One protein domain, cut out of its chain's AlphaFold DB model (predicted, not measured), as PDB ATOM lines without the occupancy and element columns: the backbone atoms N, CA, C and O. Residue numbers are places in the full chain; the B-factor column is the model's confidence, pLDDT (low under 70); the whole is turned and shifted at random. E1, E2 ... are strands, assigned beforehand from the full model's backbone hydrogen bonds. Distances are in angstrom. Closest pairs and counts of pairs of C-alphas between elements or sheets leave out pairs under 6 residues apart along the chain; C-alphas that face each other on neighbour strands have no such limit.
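What this domain is: This is residues 28 to 155 of the 160 residues of an uncharacterized protein of Eubacteriaceae bacterium CHKCI004 (UniProt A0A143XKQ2). The printed part has little regular structure: a strongly twisted sheet, E3 to E6, has much of the unnamed stretch 58 to 90 over one face, with a separate hairpin, E1 and E2, toward one end. Residues 109 to 128 loop out toward the other. The 128 residues, 34 in six named strands and no named helix, are all strand by class, compact with radius of gyration of the C-alphas 15.5 A, spanning 55 by 34 by 22 A.

Where its parts are: E1, residues 43 to 46, begins at C-alpha (-55.397, -11.011, 38.998). E2 is residues 53 to 57, E3 91 to 96, E4 102 to 108 (19.0 A), E5 129 to 135 (19.9 A). E6, residues 146 to 150, ends at C-alpha (-33.541, -9.469, 26.401).

How they stand to each other: E3 E4 E5 E6 form a meander, each strand the antiparallel neighbour of the one before. N 95 and O 103, N 106 and O 131, N 132 and O 146 are each within hydrogen-bond range at 2.8 A. E2 and E3 are apart.

The domain as a whole: The farthest C-alphas, of Glu 49 and Glu 118, are 54.9 A apart. The printed part has no cut. Links E2 to E3 and E4 to E5 are long. pLDDT is under 70 at residues 31 to 41 and 110 to 126.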
ATOM      1  N   VAL A  28     -47.518  -9.323  40.412       80.81
ATOM      2  CA  VAL A  28     -47.754 -10.708  40.828       80.81
ATOM      3  C   VAL A  28     -46.483 -11.527  40.658       80.81
ATOM      4  O   VAL A  28     -45.719 -11.294  39.721       80.81
ATOM      5  N   TYR A  29     -46.276 -12.485  41.560       79.69
ATOM      6  CA  TYR A  29     -45.165 -13.432  41.536       79.69
ATOM      7  C   TYR A  29     -45.674 -14.875  41.518       79.69
ATOM      8  O   TYR A  29     -46.751 -15.161  42.045       79.69
ATOM      9  N   GLY A  30     -44.897 -15.773  40.912       71.12
ATOM     10  CA  GLY A  30     -45.308 -17.164  40.693       71.12
ATOM     11  C   GLY A  30     -44.870 -18.184  41.734       71.12
ATOM     12  O   GLY A  30     -45.520 -19.215  41.871       71.12
ATOM     13  N   ALA A  31     -43.801 -17.914  42.488       68.38
ATOM     14  CA  ALA A  31     -43.262 -18.850  43.479       68.38
ATOM     15  C   ALA A  31     -43.244 -18.254  44.892       68.38
ATOM     16  O   ALA A  31     -43.065 -17.047  45.071       68.38
ATOM     17  N   GLU A  32     -43.405 -19.107  45.914       63.06
ATOM     18  CA  GLU A  32     -43.474 -18.687  47.328       63.06
ATOM     19  C   GLU A  32     -42.213 -17.937  47.775       63.06
ATOM     20  O   GLU A  32     -42.298 -16.952  48.509       63.06
ATOM     21  N   ILE A  33     -41.047 -18.332  47.251       60.19
ATOM     22  CA  ILE A  33     -39.761 -17.653  47.484       60.19
ATOM     23  C   ILE A  33     -39.754 -16.191  47.006       60.19
ATOM     24  O   ILE A  33     -38.941 -15.396  47.469       60.19
ATOM     25  N   TYR A  34     -40.676 -15.827  46.110       56.75
ATOM     26  CA  TYR A  34     -40.861 -14.478  45.577       56.75
ATOM     27  C   TYR A  34     -42.078 -13.761  46.184       56.75
ATOM     28  O   TYR A  34     -42.464 -12.694  45.716       56.75
ATOM     29  N   GLY A  35     -42.668 -14.308  47.254       56.03
ATOM     30  CA  GLY A  35     -43.752 -13.673  48.005       56.03
ATOM     31  C   GLY A  35     -45.165 -14.120  47.623       56.03
ATOM     32  O   GLY A  35     -46.113 -13.563  48.168       56.03
ATOM     33  N   TYR A  36     -45.314 -15.119  46.746       59.69
ATOM     34  CA  TYR A  36     -46.599 -15.777  46.478       59.69
ATOM     35  C   TYR A  36     -47.146 -16.449  47.742       59.69
ATOM     36  O   TYR A  36     -46.435 -17.205  48.406       59.69
ATOM     37  N   LYS A  37     -48.432 -16.251  48.037       61.12
ATOM     38  CA  LYS A  37     -49.188 -17.140  48.923       61.12
ATOM     39  C   LYS A  37     -50.296 -17.808  48.125       61.12
ATOM     40  O   LYS A  37     -51.013 -17.149  47.380       61.12
ATOM     41  N   LYS A  38     -50.492 -19.110  48.344       54.94
ATOM     42  CA  LYS A  38     -51.501 -19.943  47.660       54.94
ATOM     43  C   LYS A  38     -52.946 -19.418  47.725       54.94
ATOM     44  O   LYS A  38     -53.771 -19.810  46.912       54.94
ATOM     45  N   ASN A  39     -53.235 -18.517  48.664       55.28
ATOM     46  CA  ASN A  39     -54.548 -17.898  48.853       55.28
ATOM     47  C   ASN A  39     -54.571 -16.397  48.509       55.28
ATOM     48  O   ASN A  39     -55.565 -15.735  48.804       55.28
ATOM     49  N   ASP A  40     -53.488 -15.839  47.953       60.03
ATOM     50  CA  ASP A  40     -53.509 -14.461  47.467       60.03
ATOM     51  C   ASP A  40     -54.466 -14.372  46.274       60.03
ATOM     52  O   ASP A  40     -54.497 -15.293  45.449       60.03
ATOM     53  N   PRO A  41     -55.257 -13.290  46.175       54.97
ATOM     54  CA  PRO A  41     -56.262 -13.164  45.136       54.97
ATOM     55  C   PRO A  41     -55.677 -13.373  43.732       54.97
ATOM     56  O   PRO A  41     -54.494 -13.157  43.454       54.97
ATOM     57  N   VAL A  42     -56.542 -13.824  42.834       77.38
ATOM     58  CA  VAL A  42     -56.327 -13.844  41.384       77.38
ATOM     59  C   VAL A  42     -56.072 -12.427  40.857       77.38
ATOM     60  O   VAL A  42     -56.462 -11.441  41.497       77.38
ATOM     61  N   VAL A  43     -55.423 -12.305  39.694       87.94
ATOM     62  CA  VAL A  43     -55.397 -11.011  38.998       87.94
ATOM     63  C   VAL A  43     -56.653 -10.923  38.155       87.94
ATOM     64  O   VAL A  43     -56.800 -11.650  37.173       87.94
ATOM     65  N   GLU A  44     -57.548 -10.026  38.544       90.00
ATOM     66  CA  GLU A  44     -58.726  -9.668  37.767       90.00
ATOM     67  C   GLU A  44     -58.550  -8.249  37.249       90.00
ATOM     68  O   GLU A  44     -58.087  -7.368  37.977       90.00
ATOM     69  N   PHE A  45     -58.948  -8.041  36.004       91.12
ATOM     70  CA  PHE A  45     -59.305  -6.743  35.477       91.12
ATOM     71  C   PHE A  45     -60.742  -6.426  35.893       91.12
ATOM     72  O   PHE A  45     -61.629  -7.269  35.780       91.12
ATOM     73  N   VAL A  46     -60.981  -5.214  36.366       89.31
ATOM     74  CA  VAL A  46     -62.295  -4.695  36.722       89.31
ATOM     75  C   VAL A  46     -62.564  -3.515  35.803       89.31
ATOM     76  O   VAL A  46     -61.841  -2.522  35.847       89.31
ATOM     77  N   ASN A  47     -63.595  -3.614  34.972       84.88
ATOM     78  CA  ASN A  47     -64.018  -2.511  34.124       84.88
ATOM     79  C   ASN A  47     -64.590  -1.382  35.002       84.88
ATOM     80  O   ASN A  47     -65.447  -1.620  35.865       84.88
ATOM     81  N   GLU A  48     -64.105  -0.152  34.808       78.12
ATOM     82  CA  GLU A  48     -64.511   0.977  35.651       78.12
ATOM     83  C   GLU A  48     -65.970   1.381  35.480       78.12
ATOM     84  O   GLU A  48     -66.644   1.744  36.451       78.12
ATOM     85  N   GLU A  49     -66.464   1.263  34.256       82.00
ATOM     86  CA  GLU A  49     -67.784   1.708  33.845       82.00
ATOM     87  C   GLU A  49     -68.831   0.632  34.139       82.00
ATOM     88  O   GLU A  49     -69.831   0.903  34.803       82.00
ATOM     89  N   THR A  50     -68.578  -0.607  33.711       84.81
ATOM     90  CA  THR A  50     -69.551  -1.707  33.815       84.81
ATOM     91  C   THR A  50     -69.469  -2.463  35.139       84.81
ATOM     92  O   THR A  50     -70.402  -3.183  35.491       84.81
ATOM     93  N   LYS A  51     -68.374  -2.298  35.898       82.88
ATOM     94  CA  LYS A  51     -68.029  -3.099  37.091       82.88
ATOM     95  C   LYS A  51     -67.817  -4.589  36.804       82.88
ATOM     96  O   LYS A  51     -67.652  -5.370  37.745       82.88
ATOM     97  N   GLU A  52     -67.804  -4.988  35.534       86.56
ATOM     98  CA  GLU A  52     -67.524  -6.360  35.133       86.56
ATOM     99  C   GLU A  52     -66.098  -6.742  35.511       86.56
ATOM    100  O   GLU A  52     -65.177  -5.923  35.481       86.56
ATOM    101  N   ARG A  53     -65.929  -8.008  35.889       88.69
ATOM    102  CA  ARG A  53     -64.647  -8.576  36.289       88.69
ATOM    103  C   ARG A  53     -64.228  -9.617  35.273       88.69
ATOM    104  O   ARG A  53     -65.012 -10.505  34.945       88.69
ATOM    105  N   LYS A  54     -62.980  -9.537  34.834       90.94
ATOM    106  CA  LYS A  54     -62.359 -10.506  33.945       90.94
ATOM    107  C   LYS A  54     -61.077 -11.028  34.573       90.94
ATOM    108  O   LYS A  54     -60.208 -10.258  34.963       90.94
ATOM    109  N   MET A  55     -60.954 -12.345  34.677       91.88
ATOM    110  CA  MET A  55     -59.732 -12.973  35.171       91.88
ATOM    111  C   MET A  55     -58.630 -12.856  34.117       91.88
ATOM    112  O   MET A  55     -58.844 -13.212  32.965       91.88
ATOM    113  N   ILE A  56     -57.459 -12.376  34.530       94.31
ATOM    114  CA  ILE A  56     -56.266 -12.248  33.684       94.31
ATOM    115  C   ILE A  56     -55.226 -13.292  34.078       94.31
ATOM    116  O   ILE A  56     -54.574 -13.872  33.215       94.31
ATOM    117  N   ILE A  57     -55.082 -13.555  35.382       92.38
ATOM    118  CA  ILE A  57     -54.213 -14.614  35.907       92.38
ATOM    119  C   ILE A  57     -55.000 -15.448  36.914       92.38
ATOM    120  O   ILE A  57     -55.503 -14.906  37.906       92.38
ATOM    121  N   ASN A  58     -55.090 -16.755  36.656       89.62
ATOM    122  CA  ASN A  58     -55.829 -17.698  37.493       89.62
ATOM    123  C   ASN A  58     -55.045 -18.097  38.764       89.62
ATOM    124  O   ASN A  58     -53.943 -17.614  39.041       89.62
ATOM    125  N   TRP A  59     -55.633 -18.980  39.572       84.06
ATOM    126  CA  TRP A  59     -55.038 -19.460  40.824       84.06
ATOM    127  C   TRP A  59     -53.841 -20.410  40.612       84.06
ATOM    128  O   TRP A  59     -53.003 -20.526  41.502       84.06
ATOM    129  N   GLU A  60     -53.721 -21.030  39.434       85.31
ATOM    130  CA  GLU A  60     -52.551 -21.813  38.988       85.31
ATOM    131  C   GLU A  60     -51.458 -20.929  38.371       85.31
ATOM    132  O   GLU A  60     -50.421 -21.425  37.941       85.31
ATOM    133  N   ARG A  61     -51.666 -19.605  38.374       85.75
ATOM    134  CA  ARG A  61     -50.809 -18.591  37.753       85.75
ATOM    135  C   ARG A  61     -50.784 -18.629  36.230       85.75
ATOM    136  O   ARG A  61     -49.957 -17.935  35.643       85.75
ATOM    137  N   ASP A  62     -51.712 -19.329  35.592       91.31
ATOM    138  CA  ASP A  62     -51.864 -19.265  34.145       91.31
ATOM    139  C   ASP A  62     -52.420 -17.911  33.719       91.31
ATOM    140  O   ASP A  62     -53.319 -17.351  34.352       91.31
ATOM    141  N   ILE A  63     -51.892 -17.409  32.610       94.56
ATOM    142  CA  ILE A  63     -52.404 -16.255  31.890       94.56
ATOM    143  C   ILE A  63     -53.641 -16.720  31.117       94.56
ATOM    144  O   ILE A  63     -53.547 -17.525  30.189       94.56
ATOM    145  N   VAL A  64     -54.809 -16.224  31.517       94.62
ATOM    146  CA  VAL A  64     -56.101 -16.563  30.903       94.62
ATOM    147  C   VAL A  64     -56.211 -15.890  29.533       94.62
ATOM    148  O   VAL A  64     -55.693 -14.793  29.343       94.62
ATOM    149  N   ASP A  65     -56.868 -16.548  28.573       95.38
ATOM    150  CA  ASP A  65     -57.010 -16.071  27.186       95.38
ATOM    151  C   ASP A  65     -55.663 -15.740  26.514       95.38
ATOM    152  O   ASP A  65     -55.531 -14.764  25.773       95.38
ATOM    153  N   PHE A  66     -54.635 -16.553  26.792       96.19
ATOM    154  CA  PHE A  66     -53.279 -16.318  26.309       96.19
ATOM    155  C   PHE A  66     -53.217 -16.167  24.772       96.19
ATOM    156  O   PHE A  66     -53.500 -17.124  24.046       96.19
ATOM    157  N   PRO A  67     -52.772 -15.009  24.250       96.62
ATOM    158  CA  PRO A  67     -52.840 -14.692  22.821       96.62
ATOM    159  C   PRO A  67     -51.670 -15.269  22.002       96.62
ATOM    160  O   PRO A  67     -51.537 -14.973  20.813       96.62
ATOM    161  N   GLY A  68     -50.789 -16.060  22.621       95.56
ATOM    162  CA  GLY A  68     -49.554 -16.536  22.004       95.56
ATOM    163  C   GLY A  68     -48.402 -15.531  22.094       95.56
ATOM    164  O   GLY A  68     -48.510 -14.480  22.725       95.56
ATOM    165  N   ILE A  69     -47.278 -15.875  21.460       95.50
ATOM    166  CA  ILE A  69     -46.044 -15.074  21.428       95.50
ATOM    167  C   ILE A  69     -45.633 -14.867  19.970       95.50
ATOM    168  O   ILE A  69     -45.490 -15.830  19.215       95.50
ATOM    169  N   GLU A  70     -45.429 -13.614  19.583       94.69
ATOM    170  CA  GLU A  70     -44.914 -13.224  18.273       94.69
ATOM    171  C   GLU A  70     -43.388 -13.396  18.227       94.69
ATOM    172  O   GLU A  70     -42.698 -13.065  19.191       94.69
ATOM    173  N   ASN A  71     -42.858 -13.895  17.104       88.31
ATOM    174  CA  ASN A  71     -41.419 -14.120  16.890       88.31
ATOM    175  C   ASN A  71     -40.753 -14.928  18.019       88.31
ATOM    176  O   ASN A  71     -39.633 -14.641  18.435       88.31
ATOM    177  N   LYS A  72     -41.444 -15.964  18.518       87.75
ATOM    178  CA  LYS A  72     -40.947 -16.836  19.598       87.75
ATOM    179  C   LYS A  72     -39.546 -17.404  19.320       87.75
ATOM    180  O   LYS A  72     -38.787 -17.626  20.257       87.75
ATOM    181  N   ASP A  73     -39.195 -17.613  18.052       88.19
ATOM    182  CA  ASP A  73     -37.916 -18.203  17.651       88.19
ATOM    183  C   ASP A  73     -36.716 -17.323  18.043       88.19
ATOM    184  O   ASP A  73     -35.637 -17.851  18.296       88.19
ATOM    185  N   ASP A  74     -36.913 -16.009  18.210       86.00
ATOM    186  CA  ASP A  74     -35.872 -15.073  18.662       86.00
ATOM    187  C   ASP A  74     -35.487 -15.281  20.134       86.00
ATOM    188  O   ASP A  74     -34.389 -14.912  20.558       86.00
ATOM    189  N   ILE A  75     -36.397 -15.851  20.932       84.94
ATOM    190  CA  ILE A  75     -36.186 -16.093  22.361       84.94
ATOM    191  C   ILE A  75     -35.916 -17.563  22.676       84.94
ATOM    192  O   ILE A  75     -35.269 -17.823  23.685       84.94
ATOM    193  N   LEU A  76     -36.324 -18.510  21.818       84.56
ATOM    194  CA  LEU A  76     -36.105 -19.953  22.012       84.56
ATOM    195  C   LEU A  76     -34.661 -20.345  22.386       84.56
ATOM    196  O   LEU A  76     -34.526 -21.193  23.265       84.56
ATOM    197  N   PRO A  77     -33.589 -19.745  21.822       84.06
ATOM    198  CA  PRO A  77     -32.213 -20.083  22.202       84.06
ATOM    199  C   PRO A  77     -31.870 -19.811  23.671       84.06
ATOM    200  O   PRO A  77     -30.880 -20.334  24.171       84.06
ATOM    201  N   TYR A  78     -32.664 -18.980  24.347       78.31
ATOM    202  CA  TYR A  78     -32.506 -18.659  25.761       78.31
ATOM    203  C   TYR A  78     -33.468 -19.452  26.651       78.31
ATOM    204  O   TYR A  78     -33.386 -19.325  27.865       78.31
ATOM    205  N   MET A  79     -34.410 -20.213  26.088       77.62
ATOM    206  CA  MET A  79     -35.527 -20.818  26.822       77.62
ATOM    207  C   MET A  79     -35.270 -22.277  27.171       77.62
ATOM    208  O   MET A  79     -34.656 -23.023  26.413       77.62
ATOM    209  N   GLY A  80     -35.807 -22.688  28.316       72.38
ATOM    210  CA  GLY A  80     -35.801 -24.075  28.761       72.38
ATOM    211  C   GLY A  80     -37.079 -24.758  28.340       72.38
ATOM    212  O   GLY A  80     -38.049 -24.112  27.926       72.38
ATOM    213  N   GLU A  81     -37.115 -26.074  28.498       72.31
ATOM    214  CA  GLU A  81     -38.369 -26.801  28.357       72.31
ATOM    215  C   GLU A  81     -39.435 -26.198  29.290       72.31
ATOM    216  O   GLU A  81     -39.156 -25.836  30.433       72.31
ATOM    217  N   GLY A  82     -40.645 -25.985  28.769       73.88
ATOM    218  CA  GLY A  82     -41.757 -25.396  29.524       73.88
ATOM    219  C   GLY A  82     -41.677 -23.884  29.783       73.88
ATOM    220  O   GLY A  82     -42.656 -23.309  30.244       73.88
ATOM    221  N   SER A  83     -40.586 -23.197  29.427       74.81
ATOM    222  CA  SER A  83     -40.385 -21.770  29.755       74.81
ATOM    223  C   SER A  83     -41.378 -20.799  29.100       74.81
ATOM    224  O   SER A  83     -41.552 -19.675  29.571       74.81
ATOM    225  N   LEU A  84     -42.023 -21.226  28.010       82.75
ATOM    226  CA  LEU A  84     -43.055 -20.464  27.299       82.75
ATOM    227  C   LEU A  84     -44.476 -20.966  27.587       82.75
ATOM    228  O   LEU A  84     -45.419 -20.522  26.930       82.75
ATOM    229  N   TYR A  85     -44.642 -21.891  28.540       88.56
ATOM    230  CA  TYR A  85     -45.968 -22.206  29.060       88.56
ATOM    231  C   TYR A  85     -46.563 -20.913  29.645       88.56
ATOM    232  O   TYR A  85     -45.834 -20.186  30.326       88.56
ATOM    233  N   PRO A  86     -47.828 -20.564  29.344       91.44
ATOM    234  CA  PRO A  86     -48.412 -19.269  29.683       91.44
ATOM    235  C   PRO A  86     -48.751 -19.175  31.171       91.44
ATOM    236  O   PRO A  86     -49.904 -19.006  31.542       91.44
ATOM    237  N   GLN A  87     -47.738 -19.274  32.023       89.12
ATOM    238  CA  GLN A  87     -47.832 -19.250  33.469       89.12
ATOM    239  C   GLN A  87     -46.835 -18.243  34.034       89.12
ATOM    240  O   GLN A  87     -45.650 -18.203  33.687       89.12
ATOM    241  N   VAL A  88     -47.308 -17.416  34.956       86.94
ATOM    242  CA  VAL A  88     -46.466 -16.480  35.690       86.94
ATOM    243  C   VAL A  88     -45.723 -17.245  36.778       86.94
ATOM    244  O   VAL A  88     -46.176 -17.286  37.912       86.94
ATOM    245  N   ALA A  89     -44.575 -17.836  36.433       80.81
ATOM    246  CA  ALA A  89     -43.686 -18.514  37.385       80.81
ATOM    247  C   ALA A  89     -42.763 -17.538  38.149       80.81
ATOM    248  O   ALA A  89     -42.466 -17.737  39.326       80.81
ATOM    249  N   TYR A  90     -42.345 -16.448  37.496       79.25
ATOM    250  CA  TYR A  90     -41.451 -15.441  38.081       79.25
ATOM    251  C   TYR A  90     -42.238 -14.233  38.533       79.25
ATOM    252  O   TYR A  90     -42.534 -14.091  39.716       79.25
ATOM    253  N   GLY A  91     -42.615 -13.384  37.583       84.81
ATOM    254  CA  GLY A  91     -43.455 -12.249  37.878       84.81
ATOM    255  C   GLY A  91     -44.042 -11.606  36.641       84.81
ATOM    256  O   GLY A  91     -43.512 -11.715  35.532       84.81
ATOM    257  N   ALA A  92     -45.150 -10.923  36.865       89.62
ATOM    258  CA  ALA A  92     -45.775 -10.068  35.884       89.62
ATOM    259  C   ALA A  92     -46.220  -8.767  36.544       89.62
ATOM    260  O   ALA A  92     -46.521  -8.728  37.739       89.62
ATOM    261  N   CYS A  93     -46.253  -7.692  35.771       89.81
ATOM    262  CA  CYS A  93     -46.817  -6.435  36.224       89.81
ATOM    263  C   CYS A  93     -47.626  -5.761  35.130       89.81
ATOM    264  O   CYS A  93     -47.481  -6.066  33.948       89.81
ATOM    265  N   PHE A  94     -48.478  -4.836  35.548       90.50
ATOM    266  CA  PHE A  94     -49.368  -4.100  34.668       90.50
ATOM    267  C   PHE A  94     -48.998  -2.620  34.672       90.50
ATOM    268  O   PHE A  94     -48.505  -2.086  35.666       90.50
ATOM    269  N   GLN A  95     -49.214  -1.949  33.547       87.69
ATOM    270  CA  GLN A  95     -48.995  -0.514  33.383       87.69
ATOM    271  C   GLN A  95     -50.149   0.083  32.584       87.69
ATOM    272  O   GLN A  95     -50.652  -0.551  31.659       87.69
ATOM    273  N   LYS A  96     -50.575   1.297  32.936       87.56
ATOM    274  CA  LYS A  96     -51.540   2.061  32.139       87.56
ATOM    275  C   LYS A  96     -50.782   2.836  31.063       87.56
ATOM    276  O   LYS A  96     -49.804   3.507  31.376       87.56
ATOM    277  N   CYS A  97     -51.232   2.729  29.822       85.44
ATOM    278  CA  CYS A  97     -50.692   3.468  28.684       85.44
ATOM    279  C   CYS A  97     -51.415   4.816  28.547       85.44
ATOM    280  O   CYS A  97     -52.566   4.955  28.968       85.44
ATOM    281  N   GLU A  98     -50.782   5.796  27.900       83.12
ATOM    282  CA  GLU A  98     -51.370   7.133  27.703       83.12
ATOM    283  C   GLU A  98     -52.686   7.101  26.911       83.12
ATOM    284  O   GLU A  98     -53.620   7.846  27.203       83.12
ATOM    285  N   ASN A  99     -52.813   6.172  25.961       83.12
ATOM    286  CA  ASN A  99     -54.035   5.966  25.176       83.12
ATOM    287  C   ASN A  99     -55.175   5.276  25.958       83.12
ATOM    288  O   ASN A  99     -56.237   4.995  25.395       83.12
ATOM    289  N   GLY A 100     -54.976   4.990  27.245       85.06
ATOM    290  CA  GLY A 100     -55.951   4.350  28.123       85.06
ATOM    291  C   GLY A 100     -55.995   2.825  28.039       85.06
ATOM    292  O   GLY A 100     -56.728   2.229  28.819       85.06
ATOM    293  N   ASN A 101     -55.225   2.193  27.148       90.94
ATOM    294  CA  ASN A 101     -55.011   0.745  27.189       90.94
ATOM    295  C   ASN A 101     -54.077   0.375  28.346       90.94
ATOM    296  O   ASN A 101     -53.440   1.232  28.964       90.94
ATOM    297  N   TYR A 102     -53.947  -0.919  28.601       92.56
ATOM    298  CA  TYR A 102     -53.029  -1.446  29.601       92.56
ATOM    299  C   TYR A 102     -51.958  -2.293  28.935       92.56
ATOM    300  O   TYR A 102     -52.151  -2.832  27.851       92.56
ATOM    301  N   MET A 103     -50.808  -2.409  29.578       93.81
ATOM    302  CA  MET A 103     -49.716  -3.265  29.149       93.81
ATOM    303  C   MET A 103     -49.390  -4.224  30.280       93.81
ATOM    304  O   MET A 103     -49.128  -3.794  31.400       93.81
ATOM    305  N   MET A 104     -49.382  -5.515  29.977       95.38
ATOM    306  CA  MET A 104     -48.830  -6.535  30.852       95.38
ATOM    307  C   MET A 104     -47.380  -6.771  30.458       95.38
ATOM    308  O   MET A 104     -47.100  -7.046  29.296       95.38
ATOM    309  N   LEU A 105     -46.474  -6.688  31.424       94.50
ATOM    310  CA  LEU A 105     -45.096  -7.145  31.315       94.50
ATOM    311  C   LEU A 105     -44.992  -8.493  32.017       94.50
ATOM    312  O   LEU A 105     -45.357  -8.609  33.183       94.50
ATOM    313  N   TRP A 106     -44.470  -9.499  31.330       93.56
ATOM    314  CA  TRP A 106     -44.302 -10.850  31.849       93.56
ATOM    315  C   TRP A 106     -42.837 -11.261  31.761       93.56
ATOM    316  O   TRP A 106     -42.234 -11.254  30.688       93.56
ATOM    317  N   GLN A 107     -42.245 -11.593  32.905       89.38
ATOM    318  CA  GLN A 107     -40.906 -12.160  32.963       89.38
ATOM    319  C   GLN A 107     -40.985 -13.669  32.723       89.38
ATOM    320  O   GLN A 107     -41.482 -14.406  33.578       89.38
ATOM    321  N   VAL A 108     -40.460 -14.105  31.580       86.75
ATOM    322  CA  VAL A 108     -40.342 -15.522  31.213       86.75
ATOM    323  C   VAL A 108     -38.995 -16.081  31.661       86.75
ATOM    324  O   VAL A 108     -38.004 -15.351  31.765       86.75
ATOM    325  N   GLN A 109     -38.977 -17.373  31.968       73.88
ATOM    326  CA  GLN A 109     -37.793 -18.075  32.450       73.88
ATOM    327  C   GLN A 109     -36.832 -18.373  31.297       73.88
ATOM    328  O   GLN A 109     -37.254 -19.010  30.344       73.88
ATOM    329  N   PRO A 110     -35.550 -17.996  31.360       62.62
ATOM    330  CA  PRO A 110     -34.555 -18.626  30.507       62.62
ATOM    331  C   PRO A 110     -34.182 -20.019  31.049       62.62
ATOM    332  O   PRO A 110     -34.151 -20.204  32.264       62.62
ATOM    333  N   ASP A 111     -33.984 -20.971  30.129       58.31
ATOM    334  CA  ASP A 111     -33.384 -22.327  30.212       58.31
ATOM    335  C   ASP A 111     -33.691 -23.296  31.378       58.31
ATOM    336  O   ASP A 111     -33.284 -24.457  31.322       58.31
ATOM    337  N   GLY A 112     -34.457 -22.898  32.393       51.88
ATOM    338  CA  GLY A 112     -34.716 -23.731  33.566       51.88
ATOM    339  C   GLY A 112     -33.581 -23.734  34.599       51.88
ATOM    340  O   GLY A 112     -33.796 -24.232  35.700       51.88
ATOM    341  N   ARG A 113     -32.406 -23.156  34.296       52.34
ATOM    342  CA  ARG A 113     -31.168 -23.282  35.095       52.34
ATOM    343  C   ARG A 113     -30.855 -22.065  35.945       52.34
ATOM    344  O   ARG A 113     -29.701 -21.812  36.292       52.34
ATOM    345  N   PHE A 114     -31.891 -21.334  36.331       51.28
ATOM    346  CA  PHE A 114     -31.765 -20.322  37.362       51.28
ATOM    347  C   PHE A 114     -31.179 -21.019  38.608       51.28
ATOM    348  O   PHE A 114     -31.858 -21.838  39.226       51.28
ATOM    349  N   TRP A 115     -29.912 -20.708  38.915       50.03
ATOM    350  CA  TRP A 115     -29.080 -21.183  40.038       50.03
ATOM    351  C   TRP A 115     -28.173 -22.415  39.876       50.03
ATOM    352  O   TRP A 115     -27.495 -22.714  40.852       50.03
ATOM    353  N   GLU A 116     -28.024 -23.085  38.732       45.41
ATOM    354  CA  GLU A 116     -27.176 -24.301  38.704       45.41
ATOM    355  C   GLU A 116     -25.698 -24.024  38.351       45.41
ATOM    356  O   GLU A 116     -25.318 -23.926  37.186       45.41
ATOM    357  N   ASP A 117     -24.841 -23.915  39.372       52.66
ATOM    358  CA  ASP A 117     -23.445 -24.368  39.263       52.66
ATOM    359  C   ASP A 117     -23.345 -25.857  39.673       52.66
ATOM    360  O   ASP A 117     -24.360 -26.466  40.009       52.66
ATOM    361  N   GLU A 118     -22.152 -26.469  39.677       46.97
ATOM    362  CA  GLU A 118     -21.964 -27.892  40.052       46.97
ATOM    363  C   GLU A 118     -22.426 -28.245  41.491       46.97
ATOM    364  O   GLU A 118     -22.427 -29.416  41.873       46.97
ATOM    365  N   THR A 119     -22.848 -27.254  42.290       53.56
ATOM    366  CA  THR A 119     -23.439 -27.406  43.631       53.56
ATOM    367  C   THR A 119     -24.839 -26.791  43.780       53.56
ATOM    368  O   THR A 119     -25.405 -26.825  44.873       53.56
ATOM    369  N   GLY A 120     -25.424 -26.257  42.706       48.59
ATOM    370  CA  GLY A 120     -26.764 -25.672  42.706       48.59
ATOM    371  C   GLY A 120     -26.868 -24.238  43.243       48.59
ATOM    372  O   GLY A 120     -27.956 -23.861  43.681       48.59
ATOM    373  N   PHE A 121     -25.794 -23.429  43.233       41.62
ATOM    374  CA  PHE A 121     -25.895 -21.990  43.529       41.62
ATOM    375  C   PHE A 121     -25.012 -21.069  42.654       41.62
ATOM    376  O   PHE A 121     -23.904 -20.703  43.015       41.62
ATOM    377  N   GLY A 122     -25.605 -20.548  41.574       51.28
ATOM    378  CA  GLY A 122     -25.416 -19.183  41.048       51.28
ATOM    379  C   GLY A 122     -24.033 -18.769  40.523       51.28
ATOM    380  O   GLY A 122     -23.202 -18.287  41.288       51.28
ATOM    381  N   SER A 123     -23.843 -18.769  39.195       42.31
ATOM    382  CA  SER A 123     -22.810 -17.949  38.519       42.31
ATOM    383  C   SER A 123     -22.952 -17.858  36.989       42.31
ATOM    384  O   SER A 123     -21.963 -17.935  36.262       42.31
ATOM    385  N   THR A 124     -24.150 -17.609  36.458       46.06
ATOM    386  CA  THR A 124     -24.281 -17.128  35.072       46.06
ATOM    387  C   THR A 124     -24.979 -15.782  35.010       46.06
ATOM    388  O   THR A 124     -25.908 -15.478  35.756       46.06
ATOM    389  N   SER A 125     -24.445 -14.920  34.143       49.84
ATOM    390  CA  SER A 125     -25.051 -13.657  33.732       49.84
ATOM    391  C   SER A 125     -26.338 -13.980  32.971       49.84
ATOM    392  O   SER A 125     -26.354 -13.975  31.738       49.84
ATOM    393  N   ASP A 126     -27.400 -14.305  33.699       61.31
ATOM    394  CA  ASP A 126     -28.622 -14.785  33.077       61.31
ATOM    395  C   ASP A 126     -29.350 -13.647  32.367       61.31
ATOM    396  O   ASP A 126     -29.588 -12.548  32.885       61.31
ATOM    397  N   VAL A 127     -29.689 -13.926  31.115       74.31
ATOM    398  CA  VAL A 127     -30.373 -12.999  30.231       74.31
ATOM    399  C   VAL A 127     -31.840 -12.945  30.649       74.31
ATOM    400  O   VAL A 127     -32.642 -13.798  30.286       74.31
ATOM    401  N   LYS A 128     -32.212 -11.919  31.420       82.38
ATOM    402  CA  LYS A 128     -33.614 -11.668  31.773       82.38
ATOM    403  C   LYS A 128     -34.430 -11.364  30.518       82.38
ATOM    404  O   LYS A 128     -34.163 -10.368  29.845       82.38
ATOM    405  N   ILE A 129     -35.465 -12.153  30.247       87.69
ATOM    406  CA  ILE A 129     -36.373 -11.907  29.125       87.69
ATOM    407  C   ILE A 129     -37.709 -11.414  29.667       87.69
ATOM    408  O   ILE A 129     -38.320 -12.024  30.544       87.69
ATOM    409  N   ILE A 130     -38.135 -10.258  29.168       91.75
ATOM    410  CA  ILE A 130     -39.441  -9.678  29.466       91.75
ATOM    411  C   ILE A 130     -40.217  -9.651  28.161       91.75
ATOM    412  O   ILE A 130     -39.742  -9.100  27.162       91.75
ATOM    413  N   LEU A 131     -41.412 -10.221  28.190       94.88
ATOM    414  CA  LEU A 131     -42.410 -10.086  27.145       94.88
ATOM    415  C   LEU A 131     -43.443  -9.040  27.553       94.88
ATOM    416  O   LEU A 131     -43.634  -8.782  28.741       94.88
ATOM    417  N   TYR A 132     -44.120  -8.446  26.579       96.25
ATOM    418  CA  TYR A 132     -45.239  -7.550  26.819       96.25
ATOM    419  C   TYR A 132     -46.414  -7.836  25.892       96.25
ATOM    420  O   TYR A 132     -46.213  -8.179  24.731       96.25
ATOM    421  N   ALA A 133     -47.631  -7.646  26.387       97.19
ATOM    422  CA  ALA A 133     -48.849  -7.630  25.583       97.19
ATOM    423  C   ALA A 133     -49.741  -6.473  26.032       97.19
ATOM    424  O   ALA A 133     -49.729  -6.089  27.205       97.19
ATOM    425  N   PHE A 134     -50.511  -5.910  25.102       96.19
ATOM    426  CA  PHE A 134     -51.494  -4.882  25.430       96.19
ATOM    427  C   PHE A 134     -52.848  -5.509  25.747       96.19
ATOM    428  O   PHE A 134     -53.257  -6.456  25.078       96.19
ATOM    429  N   LEU A 135     -53.545  -4.922  26.712       95.81
ATOM    430  CA  LEU A 135     -54.942  -5.171  27.014       95.81
ATOM    431  C   LEU A 135     -55.763  -3.926  26.657       95.81
ATOM    432  O   LEU A 135     -55.304  -2.799  26.873       95.81
ATOM    433  N   ASN A 136     -56.956  -4.120  26.100       94.31
ATOM    434  CA  ASN A 136     -57.921  -3.041  25.879       94.31
ATOM    435  C   ASN A 136     -58.531  -2.568  27.217       94.31
ATOM    436  O   ASN A 136     -58.112  -2.988  28.301       94.31
ATOM    437  N   ARG A 137     -59.514  -1.668  27.152       91.12
ATOM    438  CA  ARG A 137     -60.189  -1.109  28.338       91.12
ATOM    439  C   ARG A 137     -61.209  -2.070  28.951       91.12
ATOM    440  O   ARG A 137     -61.787  -1.777  29.991       91.12
ATOM    441  N   GLU A 138     -61.390  -3.223  28.324       91.88
ATOM    442  CA  GLU A 138     -62.276  -4.307  28.717       91.88
ATOM    443  C   GLU A 138     -61.497  -5.487  29.337       91.88
ATOM    444  O   GLU A 138     -62.097  -6.420  29.866       91.88
ATOM    445  N   GLY A 139     -60.159  -5.426  29.339       92.31
ATOM    446  CA  GLY A 139     -59.288  -6.469  29.881       92.31
ATOM    447  C   GLY A 139     -58.979  -7.610  28.906       92.31
ATOM    448  O   GLY A 139     -58.490  -8.653  29.334       92.31
ATOM    449  N   ASP A 140     -59.235  -7.440  27.609       95.69
ATOM    450  CA  ASP A 140     -58.873  -8.399  26.562       95.69
ATOM    451  C   ASP A 140     -57.499  -8.099  25.976       95.69
ATOM    452  O   ASP A 140     -57.178  -6.950  25.659       95.69
ATOM    453  N   PHE A 141     -56.713  -9.147  25.734       97.19
ATOM    454  CA  PHE A 141     -55.478  -9.020  24.972       97.19
ATOM    455  C   PHE A 141     -55.762  -8.568  23.534       97.19
ATOM    456  O   PHE A 141     -56.497  -9.210  22.789       97.19
ATOM    457  N   ILE A 142     -55.123  -7.472  23.122       96.31
ATOM    458  CA  ILE A 142     -55.264  -6.889  21.776       96.31
ATOM    459  C   ILE A 142     -54.442  -7.681  20.742       96.31
ATOM    460  O   ILE A 142     -54.687  -7.612  19.539       96.31
ATOM    461  N   GLY A 143     -53.438  -8.429  21.196       96.12
ATOM    462  CA  GLY A 143     -52.558  -9.209  20.337       96.12
ATOM    463  C   GLY A 143     -51.561 -10.051  21.132       96.12
ATOM    464  O   GLY A 143     -51.565 -10.000  22.365       96.12
ATOM    465  N   PRO A 144     -50.711 -10.821  20.432       97.56
ATOM    466  CA  PRO A 144     -49.744 -11.714  21.058       97.56
ATOM    467  C   PRO A 144     -48.724 -10.953  21.908       97.56
ATOM    468  O   PRO A 144     -48.455  -9.765  21.695       97.56
ATOM    469  N   PHE A 145     -48.100 -11.672  22.837       97.06
ATOM    470  CA  PHE A 145     -46.932 -11.188  23.554       97.06
ATOM    471  C   PHE A 145     -45.771 -10.938  22.589       97.06
ATOM    472  O   PHE A 145     -45.503 -11.724  21.683       97.06
ATOM    473  N   ARG A 146     -45.052  -9.845  22.818       95.38
ATOM    474  CA  ARG A 146     -43.881  -9.407  22.056       95.38
ATOM    475  C   ARG A 146     -42.699  -9.210  22.981       95.38
ATOM    476  O   ARG A 146     -42.855  -9.024  24.183       95.38
ATOM    477  N   ILE A 147     -41.500  -9.199  22.420       93.75
ATOM    478  CA  ILE A 147     -40.275  -8.997  23.191       93.75
ATOM    479  C   ILE A 147     -40.211  -7.546  23.674       93.75
ATOM    480  O   ILE A 147     -40.143  -6.612  22.876       93.75
ATOM    481  N   TYR A 148     -40.189  -7.353  24.992       93.75
ATOM    482  CA  TYR A 148     -39.924  -6.054  25.604       93.75
ATOM    483  C   TYR A 148     -38.418  -5.843  25.770       93.75
ATOM    484  O   TYR A 148     -37.868  -4.824  25.340       93.75
ATOM    485  N   SER A 149     -37.734  -6.826  26.362       90.44
ATOM    486  CA  SER A 149     -36.284  -6.806  26.563       90.44
ATOM    487  C   SER A 149     -35.675  -8.202  26.633       90.44
ATOM    488  O   SER A 149     -36.311  -9.134  27.123       90.44
ATOM    489  N   ILE A 150     -34.410  -8.299  26.226       87.88
ATOM    490  CA  ILE A 150     -33.541  -9.469  26.401       87.88
ATOM    491  C   ILE A 150     -32.264  -8.970  27.085       87.88
ATOM    492  O   ILE A 150     -31.498  -8.191  26.509       87.88
ATOM    493  N   GLY A 151     -32.062  -9.355  28.344       83.94
ATOM    494  CA  GLY A 151     -31.008  -8.815  29.199       83.94
ATOM    495  C   GLY A 151     -31.153  -7.299  29.363       83.94
ATOM    496  O   GLY A 151     -32.218  -6.795  29.716       83.94
ATOM    497  N   SER A 152     -30.084  -6.558  29.077       82.81
ATOM    498  CA  SER A 152     -30.084  -5.088  29.106       82.81
ATOM    499  C   SER A 152     -30.656  -4.440  27.838       82.81
ATOM    500  O   SER A 152     -30.935  -3.239  27.836       82.81
ATOM    501  N   ARG A 153     -30.845  -5.202  26.752       85.81
ATOM    502  CA  ARG A 153     -31.315  -4.672  25.468       85.81
ATOM    503  C   ARG A 153     -32.836  -4.567  25.457       85.81
ATOM    504  O   ARG A 153     -33.533  -5.576  25.554       85.81
ATOM    505  N   LYS A 154     -33.351  -3.348  25.283       86.56
ATOM    506  CA  LYS A 154     -34.779  -3.079  25.067       86.56
ATOM    507  C   LYS A 154     -35.124  -3.128  23.579       86.56
ATOM    508  O   LYS A 154     -34.410  -2.558  22.756       86.56
ATOM    509  N   TYR A 155     -36.225  -3.798  23.263       85.94
ATOM    510  CA  TYR A 155     -36.807  -3.894  21.922       85.94
ATOM    511  C   TYR A 155     -38.097  -3.083  21.815       85.94
ATOM    512  O   TYR A 155     -38.437  -2.606  20.733       85.94
TER     513      TYR A 155